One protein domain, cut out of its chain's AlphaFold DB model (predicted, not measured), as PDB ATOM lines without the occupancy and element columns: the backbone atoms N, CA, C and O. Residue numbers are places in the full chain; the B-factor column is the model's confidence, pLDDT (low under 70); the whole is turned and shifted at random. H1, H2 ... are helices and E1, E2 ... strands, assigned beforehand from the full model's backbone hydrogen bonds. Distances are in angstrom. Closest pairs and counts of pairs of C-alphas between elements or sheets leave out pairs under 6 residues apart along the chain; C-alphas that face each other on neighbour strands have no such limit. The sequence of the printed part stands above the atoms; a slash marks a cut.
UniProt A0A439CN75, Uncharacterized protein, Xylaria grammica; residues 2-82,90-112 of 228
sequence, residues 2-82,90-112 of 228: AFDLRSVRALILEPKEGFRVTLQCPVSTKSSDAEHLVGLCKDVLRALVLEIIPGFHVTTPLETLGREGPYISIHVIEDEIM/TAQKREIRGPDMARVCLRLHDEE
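This is residues 2 to 82 and 90 to 112 of the 228 residues of an uncharacterized protein of Xylaria grammica (UniProt A0A439CN75). One six-stranded sheet, strongly twisted and curled like part of a barrel, has two helices over one of its faces while its other face is bare of helices. H1 covers the part of the sheet around E1, and H2 crosses slantwise over E4 and E5, well away from H1. The 104 printed residues have six named strands and two named helices, in the order E1 E2 H1 E3 E4 E5 E6 H2; the sheet's order is E2 E1 E3 E4 E5 E6, antiparallel throughout, and the class is mixed. The whole is compact, with a radius of gyration of the C-alphas of 13.3 A and spans of 34 by 33 by 29 A.

E1, residues 8 to 16, begins with C-alpha 8 at (-21.771, 39.705, 124.360) and is 22.7 A long. E2 is residues 19 to 24, 16.4 A. H1, residues 31 to 41, measures 15.2 A. E3, residues 45 to 53, measures 23.1 A and begins with C-alpha 45 at (-31.647, 38.708, 115.579). E4 is residues 56 to 61, 16.6 A; E5 is residues 74 to 78, 12.6 A; E6 is residues 93 to 96, 10.1 A. H2, residues 101 to 109, is 12.4 A long and ends with C-alpha 109 at (-22.342, 30.778, 124.635).

Edge strand E2 and E1 form a hairpin, with N 13 and O 21 2.8 A apart, within hydrogen-bond range. E1 and E3 are antiparallel at 163 degrees, with N 12 and O 47 at 2.9 A. E3, E4 and E5 form a meander, each strand the antiparallel neighbour of the one before; N 50 and O 58 are 2.8 A apart, and N 77 and O 57 3.1 A. E5 and edge strand E6 pair through N 96 and O 74, 3.2 A. E2, H1 and E3 make a split strand-helix-strand unit, two strands running the same way with E1 between them, and its crossover is right-handed. H1 is on the sheet at a height of 10.1 A, over E1 and only just over E3, with 3 C-alphas there; it runs along the strands, at 3 degrees to E1 on the local plane. The closest C-alphas of H1 and E1 are those of Ala 34 and Val 8, 7.4 A. H2 is on the sheet at a height of 9.1 A, over E4 and only just over E5, with 3 C-alphas there, slantwise to the strands at 57 degrees to E4 on the local plane. The closest C-alphas of H2 and E4 are those of Cys 105 and Thr 60, 6.1 A. H1 and H2 are apart. In H1 and H2 every O i to N i+4 pair is within hydrogen-bond range.

The two C-alphas farthest apart, those of Lys 16 and Met 82, are 38.5 A apart. Residues 83 to 89 are not printed, and C-alphas 82 and 90 are 11.3 A apart across this cut. The link from E4 to E5, residues 62 to 73, is long. Mean pLDDT of the printed part is 75.4; residues 2 to 4, 27, 63 to 82 and 90 to 92 are under 70.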
ATOM      1  N   ALA A   2     -31.209  29.678 128.506       52.66
ATOM      2  CA  ALA A   2     -30.632  30.847 129.161       52.66
ATOM      3  C   ALA A   2     -29.181  30.910 128.683       52.66
ATOM      4  O   ALA A   2     -28.487  29.903 128.773       52.66
ATOM      5  N   PHE A   3     -28.785  32.023 128.080       58.28
ATOM      6  CA  PHE A   3     -27.424  32.237 127.600       58.28
ATOM      7  C   PHE A   3     -26.691  33.074 128.643       58.28
ATOM      8  O   PHE A   3     -27.279  34.026 129.154       58.28
ATOM      9  N   ASP A   4     -25.428  32.773 128.936       64.06
ATOM     10  CA  ASP A   4     -24.616  33.719 129.696       64.06
ATOM     11  C   ASP A   4     -24.166  34.837 128.749       64.06
ATOM     12  O   ASP A   4     -23.397  34.632 127.812       64.06
ATOM     13  N   LEU A   5     -24.742  36.027 128.918       70.00
ATOM     14  CA  LEU A   5     -24.535  37.140 127.990       70.00
ATOM     15  C   LEU A   5     -23.458  38.130 128.458       70.00
ATOM     16  O   LEU A   5     -23.349  39.216 127.885       70.00
ATOM     17  N   ARG A   6     -22.639  37.778 129.464       76.62
ATOM     18  CA  ARG A   6     -21.526  38.626 129.945       76.62
ATOM     19  C   ARG A   6     -20.497  38.913 128.854       76.62
ATOM     20  O   ARG A   6     -19.946  40.016 128.785       76.62
ATOM     21  N   SER A   7     -20.283  37.946 127.971       78.88
ATOM     22  CA  SER A   7     -19.329  38.045 126.867       78.88
ATOM     23  C   SER A   7     -19.899  38.694 125.598       78.88
ATOM     24  O   SER A   7     -19.164  38.900 124.634       78.88
ATOM     25  N   VAL A   8     -21.187  39.064 125.552       81.81
ATOM     26  CA  VAL A   8     -21.771  39.705 124.360       81.81
ATOM     27  C   VAL A   8     -21.252  41.135 124.207       81.81
ATOM     28  O   VAL A   8     -21.325  41.953 125.127       81.81
ATOM     29  N   ARG A   9     -20.749  41.453 123.011       83.50
ATOM     30  CA  ARG A   9     -20.280  42.795 122.619       83.50
ATOM     31  C   ARG A   9     -21.060  43.411 121.482       83.50
ATOM     32  O   ARG A   9     -21.052  44.629 121.338       83.50
ATOM     33  N   ALA A  10     -21.750  42.609 120.684       84.06
ATOM     34  CA  ALA A  10     -22.706  43.144 119.733       84.06
ATOM     35  C   ALA A  10     -23.789  42.134 119.358       84.06
ATOM     36  O   ALA A  10     -23.610  40.920 119.458       84.06
ATOM     37  N   LEU A  11     -24.901  42.666 118.864       84.25
ATOM     38  CA  LEU A  11     -25.994  41.918 118.255       84.25
ATOM     39  C   LEU A  11     -26.029  42.242 116.762       84.25
ATOM     40  O   LEU A  11     -26.030  43.415 116.388       84.25
ATOM     41  N   ILE A  12     -26.089  41.224 115.904       83.31
ATOM     42  CA  ILE A  12     -26.307  41.410 114.466       83.31
ATOM     43  C   ILE A  12     -27.778  41.140 114.172       83.31
ATOM     44  O   ILE A  12     -28.257  40.012 114.307       83.31
ATOM     45  N   LEU A  13     -28.484  42.187 113.760       85.88
ATOM     46  CA  LEU A  13     -29.901  42.173 113.424       85.88
ATOM     47  C   LEU A  13     -30.100  42.286 111.913       85.88
ATOM     48  O   LEU A  13     -29.366  42.998 111.232       85.88
ATOM     49  N   GLU A  14     -31.149  41.655 111.407       86.25
ATOM     50  CA  GLU A  14     -31.654  41.826 110.048       86.25
ATOM     51  C   GLU A  14     -33.152  42.167 110.103       86.25
ATOM     52  O   GLU A  14     -33.999  41.281 109.960       86.25
ATOM     53  N   PRO A  15     -33.507  43.442 110.378       80.69
ATOM     54  CA  PRO A  15     -34.902  43.876 110.506       80.69
ATOM     55  C   PRO A  15     -35.698  43.773 109.201       80.69
ATOM     56  O   PRO A  15     -36.926  43.722 109.221       80.69
ATOM     57  N   LYS A  16     -35.003  43.761 108.064       81.06
ATOM     58  CA  LYS A  16     -35.560  43.539 106.734       81.06
ATOM     59  C   LYS A  16     -34.537  42.768 105.912       81.06
ATOM     60  O   LYS A  16     -33.343  42.984 106.088       81.06
ATOM     61  N   GLU A  17     -35.016  41.923 105.006       82.88
ATOM     62  CA  GLU A  17     -34.175  41.143 104.095       82.88
ATOM     63  C   GLU A  17     -33.095  42.012 103.431       82.88
ATOM     64  O   GLU A  17     -33.386  43.055 102.835       82.88
ATOM     65  N   GLY A  18     -31.839  41.593 103.591       78.75
ATOM     66  CA  GLY A  18     -30.661  42.265 103.045       78.75
ATOM     67  C   GLY A  18     -30.181  43.492 103.827       78.75
ATOM     68  O   GLY A  18     -29.146  44.057 103.475       78.75
ATOM     69  N   PHE A  19     -30.875  43.914 104.889       78.75
ATOM     70  CA  PHE A  19     -30.481  45.062 105.705       78.75
ATOM     71  C   PHE A  19     -29.934  44.609 107.055       78.75
ATOM     72  O   PHE A  19     -30.699  44.210 107.926       78.75
ATOM     73  N   ARG A  20     -28.614  44.700 107.249       85.31
ATOM     74  CA  ARG A  20     -27.948  44.276 108.489       85.31
ATOM     75  C   ARG A  20     -27.574  45.460 109.369       85.31
ATOM     76  O   ARG A  20     -26.975  46.424 108.898       85.31
ATOM     77  N   VAL A  21     -27.893  45.352 110.653       81.69
ATOM     78  CA  VAL A  21     -27.575  46.337 111.690       81.69
ATOM     79  C   VAL A  21     -26.765  45.656 112.779       81.69
ATOM     80  O   VAL A  21     -27.177  44.622 113.297       81.69
ATOM     81  N   THR A  22     -25.638  46.253 113.154       84.75
ATOM     82  CA  THR A  22     -24.850  45.818 114.311       84.75
ATOM     83  C   THR A  22     -25.135  46.755 115.476       84.75
ATOM     84  O   THR A  22     -24.809  47.939 115.408       84.75
ATOM     85  N   LEU A  23     -25.740  46.239 116.543       83.25
ATOM     86  CA  LEU A  23     -25.898  46.963 117.802       83.25
ATOM     87  C   LEU A  23     -24.717  46.633 118.705       83.25
ATOM     88  O   LEU A  23     -24.605  45.498 119.155       83.25
ATOM     89  N   GLN A  24     -23.843  47.604 118.963       83.75
ATOM     90  CA  GLN A  24     -22.751  47.432 119.920       83.75
ATOM     91  C   GLN A  24     -23.283  47.507 121.354       83.75
ATOM     92  O   GLN A  24     -23.991  48.445 121.722       83.75
ATOM     93  N   CYS A  25     -22.921  46.516 122.159       80.38
ATOM     94  CA  CYS A  25     -23.192  46.466 123.585       80.38
ATOM     95  C   CYS A  25     -21.972  47.034 124.326       80.38
ATOM     96  O   CYS A  25     -20.855  46.560 124.101       80.38
ATOM     97  N   PRO A  26     -22.133  48.036 125.205       76.00
ATOM     98  CA  PRO A  26     -21.023  48.506 126.025       76.00
ATOM     99  C   PRO A  26     -20.488  47.384 126.926       76.00
ATOM    100  O   PRO A  26     -21.241  46.520 127.368       76.00
ATOM    101  N   VAL A  27     -19.195  47.434 127.256       69.62
ATOM    102  CA  VAL A  27     -18.515  46.434 128.111       69.62
ATOM    103  C   VAL A  27     -19.180  46.298 129.493       69.62
ATOM    104  O   VAL A  27     -19.112  45.252 130.124       69.62
ATOM    105  N   SER A  28     -19.875  47.342 129.954       74.00
ATOM    106  CA  SER A  28     -20.617  47.371 131.219       74.00
ATOM    107  C   SER A  28     -22.055  46.838 131.139       74.00
ATOM    108  O   SER A  28     -22.796  46.962 132.117       74.00
ATOM    109  N   THR A  29     -22.482  46.281 129.999       74.62
ATOM    110  CA  THR A  29     -23.838  45.731 129.846       74.62
ATOM    111  C   THR A  29     -24.021  44.558 130.802       74.62
ATOM    112  O   THR A  29     -23.267  43.589 130.762       74.62
ATOM    113  N   LYS A  30     -25.024  44.634 131.680       78.62
ATOM    114  CA  LYS A  30     -25.360  43.520 132.573       78.62
ATOM    115  C   LYS A  30     -25.979  42.386 131.761       78.62
ATOM    116  O   LYS A  30     -26.723  42.655 130.819       78.62
ATOM    117  N   SER A  31     -25.772  41.135 132.177       75.44
ATOM    118  CA  SER A  31     -26.368  39.969 131.505       75.44
ATOM    119  C   SER A  31     -27.882  40.107 131.343       75.44
ATOM    120  O   SER A  31     -28.399  39.851 130.265       75.44
ATOM    121  N   SER A  32     -28.581  40.624 132.361       80.44
ATOM    122  CA  SER A  32     -30.029  40.874 132.312       80.44
ATOM    123  C   SER A  32     -30.449  41.850 131.208       80.44
ATOM    124  O   SER A  32     -31.503  41.686 130.599       80.44
ATOM    125  N   ASP A  33     -29.632  42.871 130.944       80.50
ATOM    126  CA  ASP A  33     -29.929  43.895 129.939       80.50
ATOM    127  C   ASP A  33     -29.677  43.337 128.536       80.50
ATOM    128  O   ASP A  33     -30.471  43.559 127.620       80.50
ATOM    129  N   ALA A  34     -28.611  42.549 128.379       76.75
ATOM    130  CA  ALA A  34     -28.349  41.811 127.152       76.75
ATOM    131  C   ALA A  34     -29.457  40.779 126.872       76.75
ATOM    132  O   ALA A  34     -29.916  40.681 125.736       76.75
ATOM    133  N   GLU A  35     -29.950  40.068 127.892       80.06
ATOM    134  CA  GLU A  35     -31.044  39.093 127.755       80.06
ATOM    135  C   GLU A  35     -32.324  39.794 127.315       80.06
ATOM    136  O   GLU A  35     -33.026  39.325 126.417       80.06
ATOM    137  N   HIS A  36     -32.597  40.956 127.908       82.56
ATOM    138  CA  HIS A  36     -33.726  41.783 127.528       82.56
ATOM    139  C   HIS A  36     -33.621  42.251 126.070       82.56
ATOM    140  O   HIS A  36     -34.583  42.101 125.318       82.56
ATOM    141  N   LEU A  37     -32.457  42.747 125.636       80.50
ATOM    142  CA  LEU A  37     -32.217  43.159 124.247       80.50
ATOM    143  C   LEU A  37     -32.363  41.994 123.262       80.50
ATOM    144  O   LEU A  37     -33.023  42.137 122.232       80.50
ATOM    145  N   VAL A  38     -31.803  40.826 123.587       81.81
ATOM    146  CA  VAL A  38     -31.971  39.600 122.795       81.81
ATOM    147  C   VAL A  38     -33.452  39.228 122.697       81.81
ATOM    148  O   VAL A  38     -33.939  38.935 121.606       81.81
ATOM    149  N   GLY A  39     -34.192  39.307 123.805       82.75
ATOM    150  CA  GLY A  39     -35.632  39.061 123.840       82.75
ATOM    151  C   GLY A  39     -36.437  40.039 122.980       82.75
ATOM    152  O   GLY A  39     -37.330  39.609 122.248       82.75
ATOM    153  N   LEU A  40     -36.100  41.333 123.020       84.44
ATOM    154  CA  LEU A  40     -36.737  42.381 122.212       84.44
ATOM    155  C   LEU A  40     -36.480  42.200 120.714       84.44
ATOM    156  O   LEU A  40     -37.352  42.485 119.896       84.44
ATOM    157  N   CYS A  41     -35.289  41.728 120.351       85.06
ATOM    158  CA  CYS A  41     -34.865  41.600 118.963       85.06
ATOM    159  C   CYS A  41     -35.001  40.180 118.400       85.06
ATOM    160  O   CYS A  41     -34.581  39.955 117.270       85.06
ATOM    161  N   LYS A  42     -35.584  39.226 119.136       83.94
ATOM    162  CA  LYS A  42     -35.559  37.788 118.801       83.94
ATOM    163  C   LYS A  42     -35.983  37.448 117.362       83.94
ATOM    164  O   LYS A  42     -35.428  36.533 116.771       83.94
ATOM    165  N   ASP A  43     -36.937  38.190 116.796       84.81
ATOM    166  CA  ASP A  43     -37.508  37.906 115.470       84.81
ATOM    167  C   ASP A  43     -36.609  38.408 114.322       84.81
ATOM    168  O   ASP A  43     -36.731  37.974 113.174       84.81
ATOM    169  N   VAL A  44     -35.689  39.322 114.640       85.94
ATOM    170  CA  VAL A  44     -34.766  39.963 113.692       85.94
ATOM    171  C   VAL A  44     -33.300  39.656 114.001       85.94
ATOM    172  O   VAL A  44     -32.431  39.993 113.207       85.94
ATOM    173  N   LEU A  45     -32.998  39.034 115.140       84.38
ATOM    174  CA  LEU A  45     -31.647  38.708 115.579       84.38
ATOM    175  C   LEU A  45     -31.095  37.523 114.781       84.38
ATOM    176  O   LEU A  45     -31.697  36.452 114.733       84.38
ATOM    177  N   ARG A  46     -29.930  37.718 114.159       85.62
ATOM    178  CA  ARG A  46     -29.295  36.732 113.269       85.62
ATOM    179  C   ARG A  46     -28.015  36.153 113.840       85.62
ATOM    180  O   ARG A  46     -27.734  34.980 113.615       85.62
ATOM    181  N   ALA A  47     -27.237  36.950 114.566       84.19
ATOM    182  CA  ALA A  47     -26.001  36.489 115.181       84.19
ATOM    183  C   ALA A  47     -25.662  37.286 116.441       84.19
ATOM    184  O   ALA A  47     -26.094  38.430 116.608       84.19
ATOM    185  N   LEU A  48     -24.850  36.679 117.298       84.31
ATOM    186  CA  LEU A  48     -24.222  37.319 118.446       84.31
ATOM    187  C   LEU A  48     -22.735  37.515 118.159       84.31
ATOM    188  O   LEU A  48     -22.110  36.686 117.502       84.31
ATOM    189  N   VAL A  49     -22.166  38.615 118.641       85.12
ATOM    190  CA  VAL A  49     -20.718  38.830 118.667       85.12
ATOM    191  C   VAL A  49     -20.270  38.704 120.112       85.12
ATOM    192  O   VAL A  49     -20.664  39.510 120.956       85.12
ATOM    193  N   LEU A  50     -19.475  37.676 120.382       84.38
ATOM    194  CA  LEU A  50     -18.932  37.347 121.693       84.38
ATOM    195  C   LEU A  50     -17.470  37.786 121.757       84.38
ATOM    196  O   LEU A  50     -16.720  37.472 120.842       84.38
ATOM    197  N   GLU A  51     -17.043  38.467 122.811       83.88
ATOM    198  CA  GLU A  51     -15.621  38.630 123.123       83.88
ATOM    199  C   GLU A  51     -15.199  37.482 124.035       83.88
ATOM    200  O   GLU A  51     -15.612  37.432 125.190       83.88
ATOM    201  N   ILE A  52     -14.423  36.536 123.505       80.00
ATOM    202  CA  ILE A  52     -14.060  35.314 124.244       80.00
ATOM    203  C   ILE A  52     -12.714  35.430 124.966       80.00
ATOM    204  O   ILE A  52     -12.486  34.747 125.958       80.00
ATOM    205  N   ILE A  53     -11.844  36.323 124.495       78.69
ATOM    206  CA  ILE A  53     -10.681  36.867 125.207       78.69
ATOM    207  C   ILE A  53     -10.531  38.339 124.781       78.69
ATOM    208  O   ILE A  53     -11.047  38.695 123.718       78.69
ATOM    209  N   PRO A  54      -9.844  39.198 125.558       77.69
ATOM    210  CA  PRO A  54      -9.710  40.616 125.228       77.69
ATOM    211  C   PRO A  54      -9.225  40.852 123.792       77.69
ATOM    212  O   PRO A  54      -8.167  40.350 123.409       77.69
ATOM    213  N   GLY A  55     -10.011  41.593 123.007       70.94
ATOM    214  CA  GLY A  55      -9.711  41.898 121.602       70.94
ATOM    215  C   GLY A  55      -9.946  40.749 120.613       70.94
ATOM    216  O   GLY A  55      -9.606  40.880 119.440       70.94
ATOM    217  N   PHE A  56     -10.521  39.625 121.059       74.25
ATOM    218  CA  PHE A  56     -10.863  38.481 120.213       74.25
ATOM    219  C   PHE A  56     -12.370  38.274 120.194       74.25
ATOM    220  O   PHE A  56     -12.980  37.742 121.130       74.25
ATOM    221  N   HIS A  57     -12.964  38.655 119.073       82.50
ATOM    222  CA  HIS A  57     -14.401  38.570 118.883       82.50
ATOM    223  C   HIS A  57     -14.774  37.378 118.013       82.50
ATOM    224  O   HIS A  57     -14.143  37.149 116.989       82.50
ATOM    225  N   VAL A  58     -15.829  36.659 118.386       81.62
ATOM    226  CA  VAL A  58     -16.411  35.527 117.666       81.62
ATOM    227  C   VAL A  58     -17.846  35.865 117.301       81.62
ATOM    228  O   VAL A  58     -18.685  36.093 118.167       81.62
ATOM    229  N   THR A  59     -18.149  35.879 116.004       85.00
ATOM    230  CA  THR A  59     -19.538  35.977 115.535       85.00
ATOM    231  C   THR A  59     -20.177  34.591 115.463       85.00
ATOM    232  O   THR A  59     -19.721  33.758 114.680       85.00
ATOM    233  N   THR A  60     -21.240  34.352 116.234       81.19
ATOM    234  CA  THR A  60     -22.014  33.104 116.235       81.19
ATOM    235  C   THR A  60     -23.408  33.320 115.621       81.19
ATOM    236  O   THR A  60     -24.219  34.082 116.154       81.19
ATOM    237  N   PRO A  61     -23.730  32.692 114.477       78.88
ATOM    238  CA  PRO A  61     -25.068  32.741 113.897       78.88
ATOM    239  C   PRO A  61     -26.085  32.001 114.777       78.88
ATOM    240  O   PRO A  61     -25.906  30.829 115.102       78.88
ATOM    241  N   LEU A  62     -27.176  32.680 115.138       75.50
ATOM    242  CA  LEU A  62     -28.242  32.127 115.979       75.50
ATOM    243  C   LEU A  62     -29.180  31.193 115.223       75.50
ATOM    244  O   LEU A  62     -29.714  30.255 115.804       75.50
ATOM    245  N   GLU A  63     -29.373  31.411 113.923       69.75
ATOM    246  CA  GLU A  63     -30.264  30.579 113.100       69.75
ATOM    247  C   GLU A  63     -29.809  29.116 113.020       69.75
ATOM    248  O   GLU A  63     -30.596  28.214 112.724       69.75
ATOM    249  N   THR A  64     -28.523  28.896 113.282       63.75
ATOM    250  CA  THR A  64     -27.854  27.598 113.265       63.75
ATOM    251  C   THR A  64     -27.691  26.989 114.657       63.75
ATOM    252  O   THR A  64     -27.277  25.837 114.763       63.75
ATOM    253  N   LEU A  65     -28.022  27.711 115.736       64.88
ATOM    254  CA  LEU A  65     -27.979  27.144 117.083       64.88
ATOM    255  C   LEU A  65     -29.053  26.057 117.233       64.88
ATOM    256  O   LEU A  65     -30.245  26.305 117.062       64.88
ATOM    257  N   GLY A  66     -28.620  24.832 117.539       57.84
ATOM    258  CA  GLY A  66     -29.503  23.670 117.682       57.84
ATOM    259  C   GLY A  66     -29.955  23.028 116.365       57.84
ATOM    260  O   GLY A  66     -30.807  22.141 116.394       57.84
ATOM    261  N   ARG A  67     -29.402  23.440 115.216       58.38
ATOM    262  CA  ARG A  67     -29.596  22.760 113.927       58.38
ATOM    263  C   ARG A  67     -28.271  22.176 113.448       58.38
ATOM    264  O   ARG A  67     -27.267  22.881 113.408       58.38
ATOM    265  N   GLU A  68     -28.284  20.914 113.031       50.84
ATOM    266  CA  GLU A  68     -27.187  20.346 112.244       50.84
ATOM    267  C   GLU A  68     -27.163  21.068 110.887       50.84
ATOM    268  O   GLU A  68     -28.136  21.045 110.131       50.84
ATOM    269  N   GLY A  69     -26.086  21.801 110.610       47.47
ATOM    270  CA  GLY A  69     -25.979  22.663 109.439       47.47
ATOM    271  C   GLY A  69     -24.517  22.863 109.046       47.47
ATOM    272  O   GLY A  69     -23.664  22.992 109.922       47.47
ATOM    273  N   PRO A  70     -24.193  22.877 107.742       45.03
ATOM    274  CA  PRO A  70     -22.852  22.517 107.287       45.03
ATOM    275  C   PRO A  70     -21.785  23.603 107.480       45.03
ATOM    276  O   PRO A  70     -20.602  23.297 107.359       45.03
ATOM    277  N   TYR A  71     -22.160  24.855 107.763       50.94
ATOM    278  CA  TYR A  71     -21.199  25.957 107.839       50.94
ATOM    279  C   TYR A  71     -21.646  27.013 108.846       50.94
ATOM    280  O   TYR A  71     -22.416  27.914 108.517       50.94
ATOM    281  N   ILE A  72     -21.125  26.931 110.066       54.25
ATOM    282  CA  ILE A  72     -21.065  28.103 110.934       54.25
ATOM    283  C   ILE A  72     -19.670  28.685 110.797       54.25
ATOM    284  O   ILE A  72     -18.689  28.061 111.192       54.25
ATOM    285  N   SER A  73     -19.604  29.870 110.199       56.88
ATOM    286  CA  SER A  73     -18.396  30.672 110.104       56.88
ATOM    287  C   SER A  73     -18.191  31.421 111.415       56.88
ATOM    288  O   SER A  73     -18.867  32.424 111.657       56.88
ATOM    289  N   ILE A  74     -17.250  30.978 112.246       61.84
ATOM    290  CA  ILE A  74     -16.762  31.844 113.321       61.84
ATOM    291  C   ILE A  74     -15.864  32.889 112.673       61.84
ATOM    292  O   ILE A  74     -14.829  32.556 112.092       61.84
ATOM    293  N   HIS A  75     -16.297  34.145 112.746       62.59
ATOM    294  CA  HIS A  75     -15.459  35.276 112.394       62.59
ATOM    295  C   HIS A  75     -14.674  35.714 113.607       62.59
ATOM    296  O   HIS A  75     -15.279  36.208 114.553       62.59
ATOM    297  N   VAL A  76     -13.362  35.523 113.530       59.81
ATOM    298  CA  VAL A  76     -12.406  36.066 114.488       59.81
ATOM    299  C   VAL A  76     -12.039  37.466 114.031       59.81
ATOM    300  O   VAL A  76     -11.627  37.611 112.882       59.81
ATOM    301  N   ILE A  77     -12.235  38.471 114.883       61.53
ATOM    302  CA  ILE A  77     -11.716  39.829 114.676       61.53
ATOM    303  C   ILE A  77     -10.652  40.060 115.740       61.53
ATOM    304  O   ILE A  77     -10.957  39.970 116.928       61.53
ATOM    305  N   GLU A  78      -9.431  40.316 115.283       59.06
ATOM    306  CA  GLU A  78      -8.283  40.664 116.117       59.06
ATOM    307  C   GLU A  78      -8.207  42.186 116.261       59.06
ATOM    308  O   GLU A  78      -7.817  42.880 115.322       59.06
ATOM    309  N   ASP A  79      -8.556  42.704 117.432       54.69
ATOM    310  CA  ASP A  79      -8.229  44.079 117.798       54.69
ATOM    311  C   ASP A  79      -6.832  44.075 118.426       54.69
ATOM    312  O   ASP A  79      -6.671  43.608 119.546       54.69
ATOM    313  N   GLU A  80      -5.815  44.521 117.676       53.53
ATOM    314  CA  GLU A  80      -4.440  44.804 118.141       53.53
ATOM    315  C   GLU A  80      -3.895  43.885 119.265       53.53
ATOM    316  O   GLU A  80      -3.288  44.349 120.233       53.53
ATOM    317  N   ILE A  81      -4.076  42.562 119.169       50.50
ATOM    318  CA  ILE A  81      -3.519  41.657 120.179       50.50
ATOM    319  C   ILE A  81      -2.022  41.496 119.897       50.50
ATOM    320  O   ILE A  81      -1.612  40.834 118.942       50.50
ATOM    321  N   MET A  82      -1.195  42.098 120.755       48.41
ATOM    322  CA  MET A  82       0.267  41.986 120.740       48.41
ATOM    323  C   MET A  82       0.737  40.572 121.124       48.41
ATOM    324  O   MET A  82       1.296  40.356 122.196       48.41
ATOM    325  N   THR A  90      -2.906  44.753 111.424       54.50
ATOM    326  CA  THR A  90      -4.216  44.995 110.807       54.50
ATOM    327  C   THR A  90      -5.201  43.951 111.323       54.50
ATOM    328  O   THR A  90      -4.853  42.772 111.364       54.50
ATOM    329  N   ALA A  91      -6.417  44.367 111.690       59.72
ATOM    330  CA  ALA A  91      -7.452  43.442 112.138       59.72
ATOM    331  C   ALA A  91      -7.686  42.353 111.079       59.72
ATOM    332  O   ALA A  91      -8.140  42.636 109.964       59.72
ATOM    333  N   GLN A  92      -7.349  41.104 111.410       66.75
ATOM    334  CA  GLN A  92      -7.550  39.977 110.509       66.75
ATOM    335  C   GLN A  92      -8.902  39.336 110.779       66.75
ATOM    336  O   GLN A  92      -9.217  38.963 111.904       66.75
ATOM    337  N   LYS A  93      -9.687  39.177 109.711       70.38
ATOM    338  CA  LYS A  93     -10.918  38.394 109.732       70.38
ATOM    339  C   LYS A  93     -10.623  36.980 109.246       70.38
ATOM    340  O   LYS A  93     -10.339  36.791 108.064       70.38
ATOM    341  N   ARG A  94     -10.727  35.987 110.131       76.19
ATOM    342  CA  ARG A  94     -10.636  34.560 109.763       76.19
ATOM    343  C   ARG A  94     -12.001  33.897 109.790       76.19
ATOM    344  O   ARG A  94     -12.904  34.353 110.480       76.19
ATOM    345  N   GLU A  95     -12.157  32.847 108.997       81.75
ATOM    346  CA  GLU A  95     -13.362  32.028 108.960       81.75
ATOM    347  C   GLU A  95     -13.007  30.598 109.366       81.75
ATOM    348  O   GLU A  95     -12.204  29.950 108.697       81.75
ATOM    349  N   ILE A  96     -13.621  30.110 110.444       83.56
ATOM    350  CA  ILE A  96     -13.512  28.710 110.875       83.56
ATOM    351  C   ILE A  96     -14.742  27.957 110.381       83.56
ATOM    352  O   ILE A  96     -15.859  28.431 110.577       83.56
ATOM    353  N   ARG A  97     -14.540  26.794 109.753       82.00
ATOM    354  CA  ARG A  97     -15.606  25.918 109.247       82.00
ATOM    355  C   ARG A  97     -15.375  24.489 109.709       82.00
ATOM    356  O   ARG A  97     -14.239  24.032 109.738       82.00
ATOM    357  N   GLY A  98     -16.458  23.759 109.945       80.56
ATOM    358  CA  GLY A  98     -16.382  22.334 110.221       80.56
ATOM    359  C   GLY A  98     -17.754  21.682 110.417       80.56
ATOM    360  O   GLY A  98     -18.772  22.375 110.353       80.56
ATOM    361  N   PRO A  99     -17.792  20.347 110.577       79.44
ATOM    362  CA  PRO A  99     -19.022  19.558 110.479       79.44
ATOM    363  C   PRO A  99     -20.017  19.753 111.630       79.44
ATOM    364  O   PRO A  99     -21.206  19.549 111.418       79.44
ATOM    365  N   ASP A 100     -19.559  20.144 112.823       82.00
ATOM    366  CA  ASP A 100     -20.416  20.305 114.014       82.00
ATOM    367  C   ASP A 100     -20.076  21.597 114.772       82.00
ATOM    368  O   ASP A 100     -19.798  21.645 115.972       82.00
ATOM    369  N   MET A 101     -20.057  22.701 114.030       85.06
ATOM    370  CA  MET A 101     -19.784  24.008 114.618       85.06
ATOM    371  C   MET A 101     -20.940  24.521 115.492       85.06
ATOM    372  O   MET A 101     -20.712  25.381 116.340       85.06
ATOM    373  N   ALA A 102     -22.161  23.990 115.343       82.56
ATOM    374  CA  ALA A 102     -23.302  24.353 116.192       82.56
ATOM    375  C   ALA A 102     -23.027  24.009 117.660       82.56
ATOM    376  O   ALA A 102     -23.283  24.824 118.549       82.56
ATOM    377  N   ARG A 103     -22.421  22.841 117.903       85.00
ATOM    378  CA  ARG A 103     -21.958  22.435 119.228       85.00
ATOM    379  C   ARG A 103     -20.866  23.351 119.769       85.00
ATOM    380  O   ARG A 103     -20.889  23.676 120.950       85.00
ATOM    381  N   VAL A 104     -19.929  23.790 118.928       87.94
ATOM    382  CA  VAL A 104     -18.891  24.752 119.341       87.94
ATOM    383  C   VAL A 104     -19.534  26.074 119.758       87.94
ATOM    384  O   VAL A 104     -19.235  26.571 120.835       87.94
ATOM    385  N   CYS A 105     -20.462  26.610 118.961       84.88
ATOM    386  CA  CYS A 105     -21.161  27.853 119.284       84.88
ATOM    387  C   CYS A 105     -21.945  27.768 120.593       84.88
ATOM    388  O   CYS A 105     -21.858  28.693 121.388       84.88
ATOM    389  N   LEU A 106     -22.666  26.669 120.837       84.31
ATOM    390  CA  LEU A 106     -23.363  26.443 122.107       84.31
ATOM    391  C   LEU A 106     -22.405  26.542 123.299       84.31
ATOM    392  O   LEU A 106     -22.639  27.322 124.211       84.31
ATOM    393  N   ARG A 107     -21.273  25.840 123.236       88.19
ATOM    394  CA  ARG A 107     -20.284  25.847 124.321       88.19
ATOM    395  C   ARG A 107     -19.597  27.203 124.500       88.19
ATOM    396  O   ARG A 107     -19.259  27.565 125.617       88.19
ATOM    397  N   LEU A 108     -19.413  27.970 123.421       86.69
ATOM    398  CA  LEU A 108     -18.948  29.361 123.514       86.69
ATOM    399  C   LEU A 108     -19.979  30.266 124.200       86.69
ATOM    400  O   LEU A 108     -19.591  31.162 124.939       86.69
ATOM    401  N   HIS A 109     -21.272  30.048 123.952       80.56
ATOM    402  CA  HIS A 109     -22.342  30.778 124.635       80.56
ATOM    403  C   HIS A 109     -22.441  30.448 126.122       80.56
ATOM    404  O   HIS A 109     -22.845  31.305 126.901       80.56
ATOM    405  N   ASP A 110     -22.064  29.228 126.495       84.50
ATOM    406  CA  ASP A 110     -21.977  28.784 127.885       84.50
ATOM    407  C   ASP A 110     -20.624  29.158 128.531       84.50
ATOM    408  O   ASP A 110     -20.330  28.725 129.643       84.50
ATOM    409  N   GLU A 111     -19.796  29.953 127.838       82.75
ATOM    410  CA  GLU A 111     -18.470  30.412 128.278       82.75
ATOM    411  C   GLU A 111     -17.521  29.261 128.674       82.75
ATOM    412  O   GLU A 111     -16.653  29.406 129.534       82.75
ATOM    413  N   GLU A 112     -17.651  28.097 128.027       88.69
ATOM    414  CA  GLU A 112     -16.792  26.955 128.327       88.69
ATOM    415  C   GLU A 112     -15.339  27.206 127.891       88.69
ATOM    416  O   GLU A 112     -15.037  27.352 126.700       88.69
TER     417      GLU A 112